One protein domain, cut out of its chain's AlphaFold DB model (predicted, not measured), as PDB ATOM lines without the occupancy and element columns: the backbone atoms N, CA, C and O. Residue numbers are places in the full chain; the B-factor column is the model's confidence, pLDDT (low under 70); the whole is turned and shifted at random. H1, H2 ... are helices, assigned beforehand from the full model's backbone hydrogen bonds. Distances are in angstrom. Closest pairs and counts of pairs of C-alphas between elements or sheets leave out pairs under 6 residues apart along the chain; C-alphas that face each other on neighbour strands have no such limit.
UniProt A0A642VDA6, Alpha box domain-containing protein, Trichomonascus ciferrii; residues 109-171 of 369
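What this domain is: This is residues 109 to 171 of the 369 residues of the protein "Alpha box domain-containing protein" of Trichomonascus ciferrii (UniProt A0A642VDA6). The short helix H1 sits in the middle, and the rest of the chain wraps round it as an open horseshoe: H2 packs on H1 first, H3 follows with part of its length, and H4 comes back to H1 after the bend of residues 152 to 157. The small end piece, residues 165 to 171 with H5 in it, sticks out from this body. The printed part has 63 residues with five named helices, H1 to H5 in chain order, and no named strand, and its class is all helix. It is only just loose, close to compact, with a radius of gyration of the C-alphas of 12.9 A, and it spans 32 by 25 by 23 A.

How they stand to each other: The hub is H1, residues 109 to 117, which touches three helices. H2, residues 123 to 135, touches it with residues 126 to 131 alone; the closest C-alphas, those of Lys 111 and Leu 130, are 6.2 A apart, and the two run opposite ways at a steep tilt of 50 degrees. H3, residues 140 to 152, touches H1 with residues 143 to 147 alone, about perpendicular at 81 degrees; the closest C-alphas, those of Phe 110 and Trp 143, are 6.2 A apart. H2 and H3 are close but not clearly touching, with the C-alphas of Trp 134 and Gln 140 closest at 7.4 A. H4, residues 159 to 165, touches H1 at a steep tilt of 62 degrees, the same way, and the C-alphas of Tyr 113 and Val 160 come closest at 5.6 A. H3 and H4 only just touch, with 3 pairs of C-alphas within 8 A, the closest being those of Tyr 150 and Phe 159 at 7.0 A; their lines are about perpendicular at 86 degrees. H2 and H4 are apart. H5, residues 167 to 170, is apart from H1, H2 and H3, and meets H4 only through their link. In H1, H2, H3 and H4 every O i to N i+4 pair is within hydrogen-bond range; H5 is too short for such a pair.

Where its parts are: H1 begins at C-alpha 109, (126.811, 157.354, 176.281), and measures 12.7 A from first to last C-alpha. H2 measures 18.7 A and H3 18.9 A. H3 ends at C-alpha 152, (134.122, 154.869, 164.020). H4 measures 10.1 A, and H5 ends at C-alpha 170, (116.720, 146.340, 162.361), after 5.7 A.

The domain as a whole: The two C-alphas farthest apart, those of Lys 124 and Val 171, are 36.5 A apart. The printed part has no cut. The links H1 to H2, H2 to H3 and H4 to H5 are tight, and H3 to H4 is short. The mean pLDDT of the printed part is 89.6, and residues 167 to 171 are under 70.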
ATOM      1  N   GLY A 109     127.894 157.797 177.153       96.25
ATOM      2  CA  GLY A 109     126.811 157.354 176.281       96.25
ATOM      3  C   GLY A 109     125.558 156.980 177.077       96.25
ATOM      4  O   GLY A 109     124.478 157.503 176.798       96.25
ATOM      5  N   PHE A 110     125.732 156.165 178.119       96.81
ATOM      6  CA  PHE A 110     124.682 155.787 179.066       96.81
ATOM      7  C   PHE A 110     124.032 157.019 179.704       96.81
ATOM      8  O   PHE A 110     122.811 157.197 179.633       96.81
ATOM      9  N   LYS A 111     124.851 157.913 180.271       95.94
ATOM     10  CA  LYS A 111     124.380 159.116 180.962       95.94
ATOM     11  C   LYS A 111     123.598 160.017 180.011       95.94
ATOM     12  O   LYS A 111     122.506 160.435 180.372       95.94
ATOM     13  N   LEU A 112     124.095 160.269 178.795       95.06
ATOM     14  CA  LEU A 112     123.423 161.101 177.785       95.06
ATOM     15  C   LEU A 112     122.079 160.516 177.334       95.06
ATOM     16  O   LEU A 112     121.111 161.258 177.162       95.06
ATOM     17  N   TYR A 113     122.005 159.200 177.144       95.56
ATOM     18  CA  TYR A 113     120.781 158.542 176.700       95.56
ATOM     19  C   TYR A 113     119.686 158.590 177.772       95.56
ATOM     20  O   TYR A 113     118.596 159.118 177.538       95.56
ATOM     21  N   TYR A 114     119.986 158.110 178.981       95.25
ATOM     22  CA  TYR A 114     119.012 158.086 180.071       95.25
ATOM     23  C   TYR A 114     118.680 159.491 180.591       95.25
ATOM     24  O   TYR A 114     117.541 159.751 180.981       95.25
ATOM     25  N   ALA A 115     119.617 160.440 180.500       93.94
ATOM     26  CA  ALA A 115     119.360 161.860 180.722       93.94
ATOM     27  C   ALA A 115     118.202 162.405 179.872       93.94
ATOM     28  O   ALA A 115     117.434 163.235 180.355       93.94
ATOM     29  N   ARG A 116     118.045 161.934 178.631       92.31
ATOM     30  CA  ARG A 116     117.004 162.425 177.718       92.31
ATOM     31  C   ARG A 116     115.661 161.720 177.889       92.31
ATOM     32  O   ARG A 116     114.624 162.341 177.697       92.31
ATOM     33  N   ILE A 117     115.677 160.431 178.219       92.00
ATOM     34  CA  ILE A 117     114.475 159.582 178.179       92.00
ATOM     35  C   ILE A 117     113.787 159.471 179.546       92.00
ATOM     36  O   ILE A 117     112.592 159.178 179.626       92.00
ATOM     37  N   LEU A 118     114.529 159.666 180.636       92.69
ATOM     38  CA  LEU A 118     113.958 159.648 181.980       92.69
ATOM     39  C   LEU A 118     113.261 160.977 182.301       92.69
ATOM     40  O   LEU A 118     113.692 162.009 181.773       92.69
ATOM     41  N   PRO A 119     112.258 160.971 183.203       91.38
ATOM     42  CA  PRO A 119     111.529 162.168 183.608       91.38
ATOM     43  C   PRO A 119     112.440 163.348 183.991       91.38
ATOM     44  O   PRO A 119     113.598 163.152 184.396       91.38
ATOM     45  N   PRO A 120     111.946 164.591 183.860       90.06
ATOM     46  CA  PRO A 120     112.679 165.761 184.315       90.06
ATOM     47  C   PRO A 120     112.867 165.698 185.837       90.06
ATOM     48  O   PRO A 120     111.915 165.527 186.593       90.06
ATOM     49  N   LEU A 121     114.114 165.844 186.270       92.62
ATOM     50  CA  LEU A 121     114.540 165.929 187.666       92.62
ATOM     51  C   LEU A 121     115.531 167.084 187.792       92.62
ATOM     52  O   LEU A 121     116.074 167.538 186.779       92.62
ATOM     53  N   GLU A 122     115.798 167.532 189.023       92.50
ATOM     54  CA  GLU A 122     116.931 168.425 189.268       92.50
ATOM     55  C   GLU A 122     118.186 167.777 188.670       92.50
ATOM     56  O   GLU A 122     118.489 166.622 188.989       92.50
ATOM     57  N   PRO A 123     118.906 168.450 187.762       90.38
ATOM     58  CA  PRO A 123     119.802 167.686 186.925       90.38
ATOM     59  C   PRO A 123     121.092 167.252 187.658       90.38
ATOM     60  O   PRO A 123     121.719 166.284 187.232       90.38
ATOM     61  N   LYS A 124     121.417 167.858 188.817       92.88
ATOM     62  CA  LYS A 124     122.409 167.324 189.770       92.88
ATOM     63  C   LYS A 124     121.949 165.980 190.345       92.88
ATOM     64  O   LYS A 124     122.644 164.985 190.186       92.88
ATOM     65  N   LEU A 125     120.732 165.923 190.887       94.69
ATOM     66  CA  LEU A 125     120.134 164.680 191.386       94.69
ATOM     67  C   LEU A 125     120.054 163.606 190.288       94.69
ATOM     68  O   LEU A 125     120.381 162.448 190.521       94.69
ATOM     69  N   LYS A 126     119.674 163.990 189.063       94.62
ATOM     70  CA  LYS A 126     119.662 163.090 187.896       94.62
ATOM     71  C   LYS A 126     121.052 162.535 187.586       94.62
ATOM     72  O   LYS A 126     121.179 161.350 187.298       94.62
ATOM     73  N   SER A 127     122.075 163.388 187.629       94.88
ATOM     74  CA  SER A 127     123.475 163.008 187.436       94.88
ATOM     75  C   SER A 127     123.906 161.968 188.471       94.88
ATOM     76  O   SER A 127     124.377 160.898 188.087       94.88
ATOM     77  N   ASP A 128     123.647 162.238 189.751       96.19
ATOM     78  CA  ASP A 128     124.019 161.367 190.869       96.19
ATOM     79  C   ASP A 128     123.319 160.000 190.782       96.19
ATOM     80  O   ASP A 128     123.956 158.955 190.921       96.19
ATOM     81  N   LEU A 129     122.022 159.980 190.453       96.69
ATOM     82  CA  LEU A 129     121.268 158.737 190.255       96.69
ATOM     83  C   LEU A 129     121.820 157.894 189.100       96.69
ATOM     84  O   LEU A 129     121.870 156.672 189.213       96.69
ATOM     85  N   LEU A 130     122.244 158.519 187.999       96.44
ATOM     86  CA  LEU A 130     122.833 157.801 186.864       96.44
ATOM     87  C   LEU A 130     124.232 157.269 187.180       96.44
ATOM     88  O   LEU A 130     124.570 156.178 186.729       96.44
ATOM     89  N   VAL A 131     125.031 158.001 187.960       96.69
ATOM     90  CA  VAL A 131     126.332 157.515 188.452       96.69
ATOM     91  C   VAL A 131     126.130 156.278 189.328       96.69
ATOM     92  O   VAL A 131     126.780 155.258 189.106       96.69
ATOM     93  N   ASN A 132     125.182 156.336 190.264       96.50
ATOM     94  CA  ASN A 132     124.864 155.210 191.142       96.50
ATOM     95  C   ASN A 132     124.325 154.011 190.353       96.50
ATOM     96  O   ASN A 132     124.755 152.882 190.574       96.50
ATOM     97  N   ALA A 133     123.428 154.257 189.394       96.12
ATOM     98  CA  ALA A 133     122.893 153.222 188.518       96.12
ATOM     99  C   ALA A 133     123.985 152.537 187.694       96.12
ATOM    100  O   ALA A 133     123.944 151.323 187.522       96.12
ATOM    101  N   TRP A 134     124.956 153.310 187.196       96.94
ATOM    102  CA  TRP A 134     126.036 152.785 186.374       96.94
ATOM    103  C   TRP A 134     126.823 151.707 187.109       96.94
ATOM    104  O   TRP A 134     127.047 150.656 186.524       96.94
ATOM    105  N   GLY A 135     127.166 151.909 188.386       95.50
ATOM    106  CA  GLY A 135     127.992 150.971 189.158       95.50
ATOM    107  C   GLY A 135     127.450 149.536 189.249       95.50
ATOM    108  O   GLY A 135     128.245 148.609 189.359       95.50
ATOM    109  N   GLY A 136     126.130 149.348 189.156       93.06
ATOM    110  CA  GLY A 136     125.472 148.032 189.177       93.06
ATOM    111  C   GLY A 136     124.809 147.638 187.856       93.06
ATOM    112  O   GLY A 136     123.987 146.726 187.834       93.06
ATOM    113  N   TYR A 137     125.087 148.351 186.766       95.06
ATOM    114  CA  TYR A 137     124.412 148.125 185.495       95.06
ATOM    115  C   TYR A 137     125.011 146.920 184.753       95.06
ATOM    116  O   TYR A 137     126.177 146.931 184.374       95.06
ATOM    117  N   GLU A 138     124.210 145.887 184.494       93.94
ATOM    118  CA  GLU A 138     124.686 144.624 183.895       93.94
ATOM    119  C   GLU A 138     125.170 144.780 182.444       93.94
ATOM    120  O   GLU A 138     126.026 144.036 181.967       93.94
ATOM    121  N   TYR A 139     124.659 145.788 181.733       94.69
ATOM    122  CA  TYR A 139     124.917 145.982 180.307       94.69
ATOM    123  C   TYR A 139     125.898 147.121 180.003       94.69
ATOM    124  O   TYR A 139     125.790 147.780 178.967       94.69
ATOM    125  N   GLN A 140     126.861 147.392 180.893       95.75
ATOM    126  CA  GLN A 140     127.892 148.417 180.663       95.75
ATOM    127  C   GLN A 140     128.647 148.197 179.342       95.75
ATOM    128  O   GLN A 140     128.844 149.143 178.578       95.75
ATOM    129  N   TRP A 141     128.993 146.944 179.034       95.00
ATOM    130  CA  TRP A 141     129.715 146.558 177.818       95.00
ATOM    131  C   TRP A 141     128.967 146.942 176.528       95.00
ATOM    132  O   TRP A 141     129.594 147.348 175.551       95.00
ATOM    133  N   MET A 142     127.626 146.906 176.517       94.19
ATOM    134  CA  MET A 142     126.841 147.337 175.350       94.19
ATOM    135  C   MET A 142     127.028 148.830 175.069       94.19
ATOM    136  O   MET A 142     127.157 149.247 173.919       94.19
ATOM    137  N   TRP A 143     127.108 149.654 176.117       95.62
ATOM    138  CA  TRP A 143     127.364 151.088 175.970       95.62
ATOM    139  C   TRP A 143     128.763 151.379 175.432       95.62
ATOM    140  O   TRP A 143     128.959 152.332 174.670       95.62
ATOM    141  N   GLU A 144     129.744 150.555 175.784       95.38
ATOM    142  CA  GLU A 144     131.074 150.633 175.186       95.38
ATOM    143  C   GLU A 144     131.016 150.351 173.685       95.38
ATOM    144  O   GLU A 144     131.534 151.158 172.911       95.38
ATOM    145  N   GLN A 145     130.283 149.314 173.267       93.94
ATOM    146  CA  GLN A 145     130.078 148.984 171.853       93.94
ATOM    147  C   GLN A 145     129.371 150.109 171.090       93.94
ATOM    148  O   GLN A 145     129.883 150.584 170.075       93.94
ATOM    149  N   TYR A 146     128.254 150.638 171.607       93.75
ATOM    150  CA  TYR A 146     127.549 151.750 170.956       93.75
ATOM    151  C   TYR A 146     128.437 152.979 170.789       93.75
ATOM    152  O   TYR A 146     128.416 153.642 169.750       93.75
ATOM    153  N   THR A 147     129.228 153.311 171.809       95.00
ATOM    154  CA  THR A 147     130.088 154.494 171.748       95.00
ATOM    155  C   THR A 147     131.332 154.272 170.895       95.00
ATOM    156  O   THR A 147     131.807 155.232 170.284       95.00
ATOM    157  N   ALA A 148     131.843 153.042 170.803       93.31
ATOM    158  CA  ALA A 148     132.897 152.661 169.868       93.31
ATOM    159  C   ALA A 148     132.401 152.761 168.420       93.31
ATOM    160  O   ALA A 148     133.016 153.450 167.603       93.31
ATOM    161  N   GLN A 149     131.231 152.191 168.126       91.50
ATOM    162  CA  GLN A 149     130.621 152.262 166.802       91.50
ATOM    163  C   GLN A 149     130.283 153.702 166.405       91.50
ATOM    164  O   GLN A 149     130.508 154.111 165.267       91.50
ATOM    165  N   TYR A 150     129.799 154.515 167.348       92.31
ATOM    166  CA  TYR A 150     129.563 155.933 167.095       92.31
ATOM    167  C   TYR A 150     130.843 156.697 166.748       92.31
ATOM    168  O   TYR A 150     130.813 157.585 165.902       92.31
ATOM    169  N   ARG A 151     131.971 156.353 167.378       91.62
ATOM    170  CA  ARG A 151     133.270 156.989 167.120       91.62
ATOM    171  C   ARG A 151     133.897 156.579 165.790       91.62
ATOM    172  O   ARG A 151     134.726 157.331 165.285       91.62
ATOM    173  N   ARG A 152     133.528 155.418 165.247       89.06
ATOM    174  CA  ARG A 152     134.122 154.869 164.020       89.06
ATOM    175  C   ARG A 152     133.806 155.699 162.778       89.06
ATOM    176  O   ARG A 152     134.636 155.772 161.878       89.06
ATOM    177  N   TYR A 153     132.650 156.356 162.746       83.19
ATOM    178  CA  TYR A 153     132.197 157.104 161.576       83.19
ATOM    179  C   TYR A 153     132.062 158.596 161.891       83.19
ATOM    180  O   TYR A 153     131.523 158.956 162.941       83.19
ATOM    181  N   PRO A 154     132.502 159.494 160.994       77.81
ATOM    182  CA  PRO A 154     132.202 160.910 161.128       77.81
ATOM    183  C   PRO A 154     130.687 161.115 161.033       77.81
ATOM    184  O   PRO A 154     130.042 160.657 160.093       77.81
ATOM    185  N   ARG A 155     130.104 161.799 162.024       81.56
ATOM    186  CA  ARG A 155     128.658 162.060 162.072       81.56
ATOM    187  C   ARG A 155     128.336 163.522 162.345       81.56
ATOM    188  O   ARG A 155     129.006 164.205 163.130       81.56
ATOM    189  N   SER A 156     127.287 163.984 161.671       87.00
ATOM    190  CA  SER A 156     126.659 165.292 161.867       87.00
ATOM    191  C   SER A 156     125.649 165.276 163.017       87.00
ATOM    192  O   SER A 156     125.527 166.268 163.729       87.00
ATOM    193  N   ILE A 157     124.966 164.148 163.220       89.81
ATOM    194  CA  ILE A 157     123.959 163.959 164.270       89.81
ATOM    195  C   ILE A 157     124.595 163.657 165.631       89.81
ATOM    196  O   ILE A 157     125.684 163.087 165.697       89.81
ATOM    197  N   GLY A 158     123.906 164.023 166.716       90.81
ATOM    198  CA  GLY A 158     124.338 163.725 168.083       90.81
ATOM    199  C   GLY A 158     124.242 162.236 168.431       90.81
ATOM    200  O   GLY A 158     123.488 161.487 167.812       90.81
ATOM    201  N   PHE A 159     124.980 161.807 169.461       92.69
ATOM    202  CA  PHE A 159     125.027 160.403 169.897       92.69
ATOM    203  C   PHE A 159     123.645 159.826 170.222       92.69
ATOM    204  O   PHE A 159     123.304 158.750 169.746       92.69
ATOM    205  N   VAL A 160     122.837 160.556 170.996       93.50
ATOM    206  CA  VAL A 160     121.511 160.083 171.416       93.50
ATOM    207  C   VAL A 160     120.543 160.025 170.235       93.50
ATOM    208  O   VAL A 160     119.818 159.046 170.095       93.50
ATOM    209  N   ASP A 161     120.558 161.032 169.356       92.69
ATOM    210  CA  ASP A 161     119.703 161.051 168.164       92.69
ATOM    211  C   ASP A 161     120.087 159.942 167.180       92.69
ATOM    212  O   ASP A 161     119.207 159.301 166.613       92.69
ATOM    213  N   TRP A 162     121.386 159.668 167.024       92.19
ATOM    214  CA  TRP A 162     121.854 158.500 166.283       92.19
ATOM    215  C   TRP A 162     121.314 157.208 166.891       92.19
ATOM    216  O   TRP A 162     120.731 156.394 166.178       92.19
ATOM    217  N   LEU A 163     121.468 157.035 168.205       91.69
ATOM    218  CA  LEU A 163     121.071 155.810 168.885       91.69
ATOM    219  C   LEU A 163     119.557 155.564 168.770       91.69
ATOM    220  O   LEU A 163     119.143 154.434 168.562       91.69
ATOM    221  N   LEU A 164     118.728 156.611 168.801       90.06
ATOM    222  CA  LEU A 164     117.274 156.512 168.602       90.06
ATOM    223  C   LEU A 164     116.852 156.203 167.153       90.06
ATOM    224  O   LEU A 164     115.713 155.795 166.921       90.06
ATOM    225  N   GLN A 165     117.738 156.392 166.172       86.94
ATOM    226  CA  GLN A 165     117.474 156.038 164.774       86.94
ATOM    227  C   GLN A 165     117.806 154.573 164.469       86.94
ATOM    228  O   GLN A 165     117.148 153.981 163.619       86.94
ATOM    229  N   VAL A 166     118.767 153.970 165.181       78.31
ATOM    230  CA  VAL A 166     119.201 152.573 164.974       78.31
ATOM    231  C   VAL A 166     118.040 151.554 164.999       78.31
ATOM    232  O   VAL A 166     117.961 150.753 164.066       78.31
ATOM    233  N   PRO A 167     117.098 151.582 165.966       61.16
ATOM    234  CA  PRO A 167     116.036 150.576 166.063       61.16
ATOM    235  C   PRO A 167     115.076 150.567 164.869       61.16
ATOM    236  O   PRO A 167     114.396 149.573 164.629       61.16
ATOM    237  N   LYS A 168     115.009 151.658 164.094       58.78
ATOM    238  CA  LYS A 168     114.116 151.746 162.930       58.78
ATOM    239  C   LYS A 168     114.591 150.888 161.757       58.78
ATOM    240  O   LYS A 168     113.786 150.568 160.889       58.78
ATOM    241  N   TYR A 169     115.867 150.497 161.736       51.38
ATOM    242  CA  TYR A 169     116.467 149.786 160.608       51.38
ATOM    243  C   TYR A 169     116.615 148.274 160.829       51.38
ATOM    244  O   TYR A 169     116.741 147.546 159.850       51.38
ATOM    245  N   SER A 170     116.553 147.776 162.069       51.34
ATOM    246  CA  SER A 170     116.720 146.340 162.361       51.34
ATOM    247  C   SER A 170     115.446 145.508 162.159       51.34
ATOM    248  O   SER A 170     115.532 144.308 161.923       51.34
ATOM    249  N   VAL A 171     114.257 146.123 162.196       47.50
ATOM    250  CA  VAL A 171     112.971 145.393 162.146       47.50
ATOM    251  C   VAL A 171     112.431 145.209 160.719       47.50
ATOM    252  O   VAL A 171     111.595 144.340 160.478       47.50
TER     253      VAL A 171